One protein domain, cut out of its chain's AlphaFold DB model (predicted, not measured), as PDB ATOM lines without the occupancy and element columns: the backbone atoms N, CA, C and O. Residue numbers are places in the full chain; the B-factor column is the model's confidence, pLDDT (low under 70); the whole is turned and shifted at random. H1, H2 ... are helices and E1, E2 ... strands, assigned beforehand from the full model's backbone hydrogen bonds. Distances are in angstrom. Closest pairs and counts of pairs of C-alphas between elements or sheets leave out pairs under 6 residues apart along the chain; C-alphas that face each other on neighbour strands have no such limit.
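AT A GLANCE: This is residues 3 to 62 of the 82 residues of an uncharacterized protein of Omnitrophica WOR_2 bacterium RIFCSPLOWO2_12_FULL_46_30 (UniProt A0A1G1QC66). In a rod with little regular structure, a pair of short parallel strands, E1 and E2, is covered on one face by a helix, H1, with a long loop, residues 14 to 36, at one end. The 60 printed residues hold E1, H1 and E2 in chain order, a mixed class with 21 residues in named elements. The whole is loose, with radius of gyration of the C-alphas 14.5 A and spans of 45 by 17 by 15 A.

IN THESE COORDINATES: E1 is residues 10 to 13, from C-alpha 10 at (229.966, 213.964, 201.521). E2 is residues 58 to 61, ending at C-alpha 61 at (223.331, 220.609, 206.836). H1, residues 37 to 49, is 18.4 A long.

HOW THE PARTS SIT: E1 and E2 are parallel, at 13 degrees, with N 12 and O 59 2.9 A apart, within hydrogen-bond range. The closest C-alphas of H1 and E1 are Ile 40 and Pro 13, 6.6 A; of H1 and E2, Ile 40 and Val 61, 6.6 A. E1, H1 and E2 form a strand-helix-strand unit, parallel neighbour strands with a helix between in the chain, its crossover left-handed. Every O i to N i+4 pair in H1 is within hydrogen-bond range.

THE WHOLE: The C-alphas farthest apart, Asp 3 and Val 29, are 46.1 A apart. The printed part has no cut. The link from E1 to H1 is long, 23 residues. Residues 22 and 24 to 29 have pLDDT under 70.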
ATOM      1  N   ASP A   3     243.751 212.807 192.301       85.81
ATOM      2  CA  ASP A   3     244.797 212.903 191.269       85.81
ATOM      3  C   ASP A   3     244.250 212.834 189.832       85.81
ATOM      4  O   ASP A   3     244.937 213.209 188.890       85.81
ATOM      5  N   TYR A   4     242.997 212.395 189.659       90.88
ATOM      6  CA  TYR A   4     242.290 212.383 188.373       90.88
ATOM      7  C   TYR A   4     241.368 213.601 188.198       90.88
ATOM      8  O   TYR A   4     240.522 213.608 187.308       90.88
ATOM      9  N   GLY A   5     241.460 214.606 189.077       89.06
ATOM     10  CA  GLY A   5     240.580 215.778 189.058       89.06
ATOM     11  C   GLY A   5     239.137 215.490 189.489       89.06
ATOM     12  O   GLY A   5     238.270 216.351 189.352       89.06
ATOM     13  N   VAL A   6     238.860 214.297 190.026       92.50
ATOM     14  CA  VAL A   6     237.530 213.939 190.532       92.50
ATOM     15  C   VAL A   6     237.365 214.476 191.952       92.50
ATOM     16  O   VAL A   6     238.113 214.109 192.865       92.50
ATOM     17  N   LYS A   7     236.351 215.325 192.134       95.31
ATOM     18  CA  LYS A   7     235.911 215.827 193.440       95.31
ATOM     19  C   LYS A   7     234.954 214.826 194.089       95.31
ATOM     20  O   LYS A   7     234.053 214.318 193.428       95.31
ATOM     21  N   VAL A   8     235.151 214.558 195.379       94.88
ATOM     22  CA  VAL A   8     234.269 213.707 196.191       94.88
ATOM     23  C   VAL A   8     233.897 214.494 197.440       94.88
ATOM     24  O   VAL A   8     234.779 214.861 198.218       94.88
ATOM     25  N   THR A   9     232.604 214.745 197.608       97.00
ATOM     26  CA  THR A   9     232.036 215.509 198.721       97.00
ATOM     27  C   THR A   9     230.956 214.674 199.389       97.00
ATOM     28  O   THR A   9     230.050 214.184 198.714       97.00
ATOM     29  N   SER A  10     231.028 214.547 200.707       97.81
ATOM     30  CA  SER A  10     229.966 213.964 201.521       97.81
ATOM     31  C   SER A  10     228.990 215.057 201.950       97.81
ATOM     32  O   SER A  10     229.391 216.053 202.553       97.81
ATOM     33  N   ILE A  11     227.704 214.868 201.662       97.00
ATOM     34  CA  ILE A  11     226.625 215.714 202.184       97.00
ATOM     35  C   ILE A  11     225.954 214.951 203.324       97.00
ATOM     36  O   ILE A  11     225.508 213.821 203.126       97.00
ATOM     37  N   LEU A  12     225.900 215.560 204.509       95.44
ATOM     38  CA  LEU A  12     225.326 214.969 205.719       95.44
ATOM     39  C   LEU A  12     224.072 215.761 206.121       95.44
ATOM     40  O   LEU A  12     224.171 216.700 206.920       95.44
ATOM     41  N   PRO A  13     222.905 215.456 205.529       92.31
ATOM     42  CA  PRO A  13     221.670 216.141 205.867       92.31
ATOM     43  C   PRO A  13     221.159 215.698 207.242       92.31
ATOM     44  O   PRO A  13     221.243 214.526 207.613       92.31
ATOM     45  N   GLY A  14     220.597 216.645 207.987       88.00
ATOM     46  CA  GLY A  14     219.771 216.359 209.149       88.00
ATOM     47  C   GLY A  14     218.448 215.705 208.746       88.00
ATOM     48  O   GLY A  14     218.192 215.398 207.578       88.00
ATOM     49  N   VAL A  15     217.570 215.504 209.726       85.94
ATOM     50  CA  VAL A  15     216.250 214.926 209.462       85.94
ATOM     51  C   VAL A  15     215.455 215.869 208.557       85.94
ATOM     52  O   VAL A  15     215.176 217.013 208.920       85.94
ATOM     53  N   THR A  16     215.121 215.385 207.366       87.94
ATOM     54  CA  THR A  16     214.564 216.191 206.275       87.94
ATOM     55  C   THR A  16     213.199 215.664 205.894       87.94
ATOM     56  O   THR A  16     213.056 214.461 205.694       87.94
ATOM     57  N   ASP A  17     212.228 216.561 205.766       87.06
ATOM     58  CA  ASP A  17     210.862 216.240 205.381       87.06
ATOM     59  C   ASP A  17     210.810 215.743 203.930       87.06
ATOM     60  O   ASP A  17     210.865 216.509 202.969       87.06
ATOM     61  N   THR A  18     210.808 214.420 203.782       88.12
ATOM     62  CA  THR A  18     210.803 213.701 202.506       88.12
ATOM     63  C   THR A  18     209.997 212.410 202.645       88.12
ATOM     64  O   THR A  18     209.724 211.941 203.752       88.12
ATOM     65  N   ASP A  19     209.708 211.741 201.530       86.88
ATOM     66  CA  ASP A  19     209.056 210.423 201.544       86.88
ATOM     67  C   ASP A  19     209.836 209.353 202.333       86.88
ATOM     68  O   ASP A  19     209.257 208.354 202.772       86.88
ATOM     69  N   LEU A  20     211.148 209.546 202.524       83.75
ATOM     70  CA  LEU A  20     211.980 208.663 203.338       83.75
ATOM     71  C   LEU A  20     211.617 208.768 204.826       83.75
ATOM     72  O   LEU A  20     211.521 207.746 205.504       83.75
ATOM     73  N   THR A  21     211.380 209.983 205.328       77.25
ATOM     74  CA  THR A  21     210.988 210.226 206.725       77.25
ATOM     75  C   THR A  21     209.492 210.074 206.950       77.25
ATOM     76  O   THR A  21     209.095 209.668 208.037       77.25
ATOM     77  N   GLY A  22     208.657 210.312 205.934       68.38
ATOM     78  CA  GLY A  22     207.195 210.192 206.035       68.38
ATOM     79  C   GLY A  22     206.690 208.780 206.373       68.38
ATOM     80  O   GLY A  22     205.552 208.614 206.806       68.38
ATOM     81  N   LYS A  23     207.533 207.752 206.214       70.12
ATOM     82  CA  LYS A  23     207.224 206.354 206.568       70.12
ATOM     83  C   LYS A  23     207.697 205.951 207.967       70.12
ATOM     84  O   LYS A  23     207.369 204.856 208.426       70.12
ATOM     85  N   LEU A  24     208.481 206.795 208.631       67.62
ATOM     86  CA  LEU A  24     209.017 206.527 209.958       67.62
ATOM     87  C   LEU A  24     208.027 207.036 211.019       67.62
ATOM     88  O   LEU A  24     207.518 208.152 210.937       67.62
ATOM     89  N   LYS A  25     207.741 206.210 212.028       65.94
ATOM     90  CA  LYS A  25     206.937 206.618 213.190       65.94
ATOM     91  C   LYS A  25     207.835 207.352 214.190       65.94
ATOM     92  O   LYS A  25     208.986 206.968 214.350       65.94
ATOM     93  N   GLU A  26     207.301 208.375 214.860       68.25
ATOM     94  CA  GLU A  26     207.962 209.065 215.990       68.25
ATOM     95  C   GLU A  26     209.320 209.727 215.664       68.25
ATOM     96  O   GLU A  26     210.192 209.847 216.520       68.25
ATOM     97  N   VAL A  27     209.513 210.197 214.427       65.31
ATOM     98  CA  VAL A  27     210.766 210.852 213.991       65.31
ATOM     99  C   VAL A  27     211.061 212.142 214.762       65.31
ATOM    100  O   VAL A  27     212.212 212.465 215.038       65.31
ATOM    101  N   THR A  28     210.019 212.904 215.079       64.88
ATOM    102  CA  THR A  28     210.098 214.171 215.806       64.88
ATOM    103  C   THR A  28     208.780 214.403 216.532       64.88
ATOM    104  O   THR A  28     207.722 213.976 216.069       64.88
ATOM    105  N   VAL A  29     208.844 215.099 217.666       65.50
ATOM    106  CA  VAL A  29     207.654 215.599 218.373       65.50
ATOM    107  C   VAL A  29     206.978 216.756 217.627       65.50
ATOM    108  O   VAL A  29     205.827 217.075 217.910       65.50
ATOM    109  N   ASP A  30     207.684 217.378 216.677       71.31
ATOM    110  CA  ASP A  30     207.219 218.515 215.886       71.31
ATOM    111  C   ASP A  30     207.770 218.435 214.452       71.31
ATOM    112  O   ASP A  30     208.968 218.632 214.216       71.31
ATOM    113  N   SER A  31     206.895 218.122 213.493       74.25
ATOM    114  CA  SER A  31     207.251 217.985 212.075       74.25
ATOM    115  C   SER A  31     207.595 219.317 211.408       74.25
ATOM    116  O   SER A  31     208.356 219.322 210.445       74.25
ATOM    117  N   SER A  32     207.130 220.451 211.944       75.62
ATOM    118  CA  SER A  32     207.463 221.781 211.406       75.62
ATOM    119  C   SER A  32     208.945 222.134 211.564       75.62
ATOM    120  O   SER A  32     209.452 223.046 210.913       75.62
ATOM    121  N   ARG A  33     209.658 221.389 212.418       76.62
ATOM    122  CA  ARG A  33     211.089 221.560 212.693       76.62
ATOM    123  C   ARG A  33     211.964 220.600 211.891       76.62
ATOM    124  O   ARG A  33     213.181 220.594 212.089       76.62
ATOM    125  N   LEU A  34     211.384 219.793 211.005       82.69
ATOM    126  CA  LEU A  34     212.155 219.056 210.010       82.69
ATOM    127  C   LEU A  34     212.772 220.024 209.001       82.69
ATOM    128  O   LEU A  34     212.272 221.122 208.764       82.69
ATOM    129  N   MET A  35     213.897 219.626 208.421       89.31
ATOM    130  CA  MET A  35     214.507 220.397 207.348       89.31
ATOM    131  C   MET A  35     213.687 220.288 206.069       89.31
ATOM    132  O   MET A  35     213.195 219.212 205.739       89.31
ATOM    133  N   THR A  36     213.609 221.376 205.308       89.06
ATOM    134  CA  THR A  36     213.157 221.321 203.915       89.06
ATOM    135  C   THR A  36     214.288 220.820 203.012       89.06
ATOM    136  O   THR A  36     215.471 220.919 203.358       89.06
ATOM    137  N   THR A  37     213.949 220.313 201.824       92.94
ATOM    138  CA  THR A  37     214.955 219.872 200.839       92.94
ATOM    139  C   THR A  37     215.814 221.023 200.318       92.94
ATOM    140  O   THR A  37     216.982 220.817 199.994       92.94
ATOM    141  N   GLU A  38     215.280 222.247 200.311       94.94
ATOM    142  CA  GLU A  38     215.946 223.439 199.781       94.94
ATOM    143  C   GLU A  38     217.323 223.686 200.423       94.94
ATOM    144  O   GLU A  38     218.285 224.046 199.739       94.94
ATOM    145  N   ALA A  39     217.466 223.430 201.728       92.00
ATOM    146  CA  ALA A  39     218.748 223.574 202.416       92.00
ATOM    147  C   ALA A  39     219.818 222.611 201.864       92.00
ATOM    148  O   ALA A  39     220.981 222.990 201.699       92.00
ATOM    149  N   ILE A  40     219.422 221.380 201.529       95.00
ATOM    150  CA  ILE A  40     220.298 220.359 200.935       95.00
ATOM    151  C   ILE A  40     220.632 220.731 199.490       95.00
ATOM    152  O   ILE A  40     221.789 220.648 199.078       95.00
ATOM    153  N   GLU A  41     219.641 221.188 198.726       97.00
ATOM    154  CA  GLU A  41     219.826 221.639 197.344       97.00
ATOM    155  C   GLU A  41     220.823 222.797 197.260       97.00
ATOM    156  O   GLU A  41     221.684 222.827 196.378       97.00
ATOM    157  N   ASN A  42     220.757 223.738 198.202       97.12
ATOM    158  CA  ASN A  42     221.687 224.858 198.272       97.12
ATOM    159  C   ASN A  42     223.109 224.409 198.642       97.12
ATOM    160  O   ASN A  42     224.071 224.892 198.042       97.12
ATOM    161  N   ALA A  43     223.259 223.438 199.547       96.69
ATOM    162  CA  ALA A  43     224.558 222.832 199.847       96.69
ATOM    163  C   ALA A  43     225.152 222.088 198.639       96.69
ATOM    164  O   ALA A  43     226.352 222.195 198.371       96.69
ATOM    165  N   LEU A  44     224.315 221.395 197.862       97.25
ATOM    166  CA  LEU A  44     224.726 220.755 196.614       97.25
ATOM    167  C   LEU A  44     225.192 221.796 195.588       97.25
ATOM    168  O   LEU A  44     226.282 221.664 195.032       97.25
ATOM    169  N   LYS A  45     224.412 222.865 195.373       97.94
ATOM    170  CA  LYS A  45     224.788 223.979 194.483       97.94
ATOM    171  C   LYS A  45     226.116 224.602 194.910       97.94
ATOM    172  O   LYS A  45     226.973 224.836 194.062       97.94
ATOM    173  N   PHE A  46     226.326 224.818 196.207       97.50
ATOM    174  CA  PHE A  46     227.607 225.283 196.733       97.50
ATOM    175  C   PHE A  46     228.753 224.320 196.379       97.50
ATOM    176  O   PHE A  46     229.728 224.740 195.757       97.50
ATOM    177  N   ALA A  47     228.623 223.022 196.677       97.12
ATOM    178  CA  ALA A  47     229.662 222.026 196.387       97.12
ATOM    179  C   ALA A  47     230.005 221.919 194.887       97.12
ATOM    180  O   ALA A  47     231.151 221.651 194.518       97.12
ATOM    181  N   LEU A  48     229.022 222.158 194.015       96.25
ATOM    182  CA  LEU A  48     229.200 222.152 192.564       96.25
ATOM    183  C   LEU A  48     229.840 223.440 192.024       96.25
ATOM    184  O   LEU A  48     230.527 223.379 191.006       96.25
ATOM    185  N   THR A  49     229.653 224.580 192.693       97.38
ATOM    186  CA  THR A  49     230.081 225.909 192.205       97.38
ATOM    187  C   THR A  49     231.446 226.366 192.715       97.38
ATOM    188  O   THR A  49     231.997 227.332 192.187       97.38
ATOM    189  N   VAL A  50     232.036 225.675 193.694       96.31
ATOM    190  CA  VAL A  50     233.425 225.934 194.115       96.31
ATOM    191  C   VAL A  50     234.418 225.770 192.947       96.31
ATOM    192  O   VAL A  50     234.200 224.922 192.068       96.31
ATOM    193  N   PRO A  51     235.548 226.505 192.955       95.62
ATOM    194  CA  PRO A  51     236.600 226.363 191.950       95.62
ATOM    195  C   PRO A  51     237.054 224.912 191.744       95.62
ATOM    196  O   PRO A  51     236.987 224.085 192.653       95.62
ATOM    197  N   ALA A  52     237.565 224.596 190.552       91.31
ATOM    198  CA  ALA A  52     237.961 223.231 190.191       91.31
ATOM    199  C   ALA A  52     239.025 222.622 191.128       91.31
ATOM    200  O   ALA A  52     239.037 221.413 191.341       91.31
ATOM    201  N   ASN A  53     239.884 223.456 191.719       92.19
ATOM    202  CA  ASN A  53     240.929 223.059 192.665       92.19
ATOM    203  C   ASN A  53     240.480 223.079 194.141       92.19
ATOM    204  O   ASN A  53     241.304 222.873 195.030       92.19
ATOM    205  N   VAL A  54     239.196 223.326 194.414       94.94
ATOM    206  CA  VAL A  54     238.617 223.319 195.760       94.94
ATOM    207  C   VAL A  54     237.585 222.199 195.847       94.94
ATOM    208  O   VAL A  54     236.687 222.084 195.018       94.94
ATOM    209  N   CYS A  55     237.706 221.360 196.872       96.12
ATOM    210  CA  CYS A  55     236.764 220.280 197.143       96.12
ATOM    211  C   CYS A  55     236.349 220.345 198.617       96.12
ATOM    212  O   CYS A  55     237.130 219.919 199.472       96.12
ATOM    213  N   PRO A  56     235.148 220.860 198.938       96.50
ATOM    214  CA  PRO A  56     234.537 220.654 200.243       96.50
ATOM    215  C   PRO A  56     234.447 219.150 200.480       96.50
ATOM    216  O   PRO A  56     233.878 218.433 199.660       96.50
ATOM    217  N   LEU A  57     235.075 218.653 201.539       95.62
ATOM    218  CA  LEU A  57     235.103 217.211 201.792       95.62
ATOM    219  C   LEU A  57     233.804 216.748 202.435       95.62
ATOM    220  O   LEU A  57     233.262 215.716 202.051       95.62
ATOM    221  N   GLU A  58     233.292 217.545 203.367       97.44
ATOM    222  CA  GLU A  58     232.108 217.239 204.153       97.44
ATOM    223  C   GLU A  58     231.291 218.512 204.358       97.44
ATOM    224  O   GLU A  58     231.839 219.568 204.685       97.44
ATOM    225  N   ILE A  59     229.981 218.415 204.146       97.25
ATOM    226  CA  ILE A  59     229.029 219.492 204.414       97.25
ATOM    227  C   ILE A  59     227.885 218.906 205.235       97.25
ATOM    228  O   ILE A  59     227.045 218.174 204.712       97.25
ATOM    229  N   ALA A  60     227.857 219.238 206.523       95.19
ATOM    230  CA  ALA A  60     226.737 218.921 207.396       95.19
ATOM    231  C   ALA A  60     225.687 220.033 207.314       95.19
ATOM    232  O   ALA A  60     225.989 221.201 207.559       95.19
ATOM    233  N   VAL A  61     224.451 219.669 206.974       93.62
ATOM    234  CA  VAL A  61     223.331 220.609 206.836       93.62
ATOM    235  C   VAL A  61     222.253 220.157 207.803       93.62
ATOM    236  O   VAL A  61     221.543 219.200 207.524       93.62
ATOM    237  N   ILE A  62     222.184 220.790 208.975       88.38
ATOM    238  CA  ILE A  62     221.363 220.325 210.098       88.38
ATOM    239  C   ILE A  62     220.580 221.503 210.673       88.38
ATOM    240  O   ILE A  62     221.157 222.553 210.967       88.38
TER     241      ILE A  62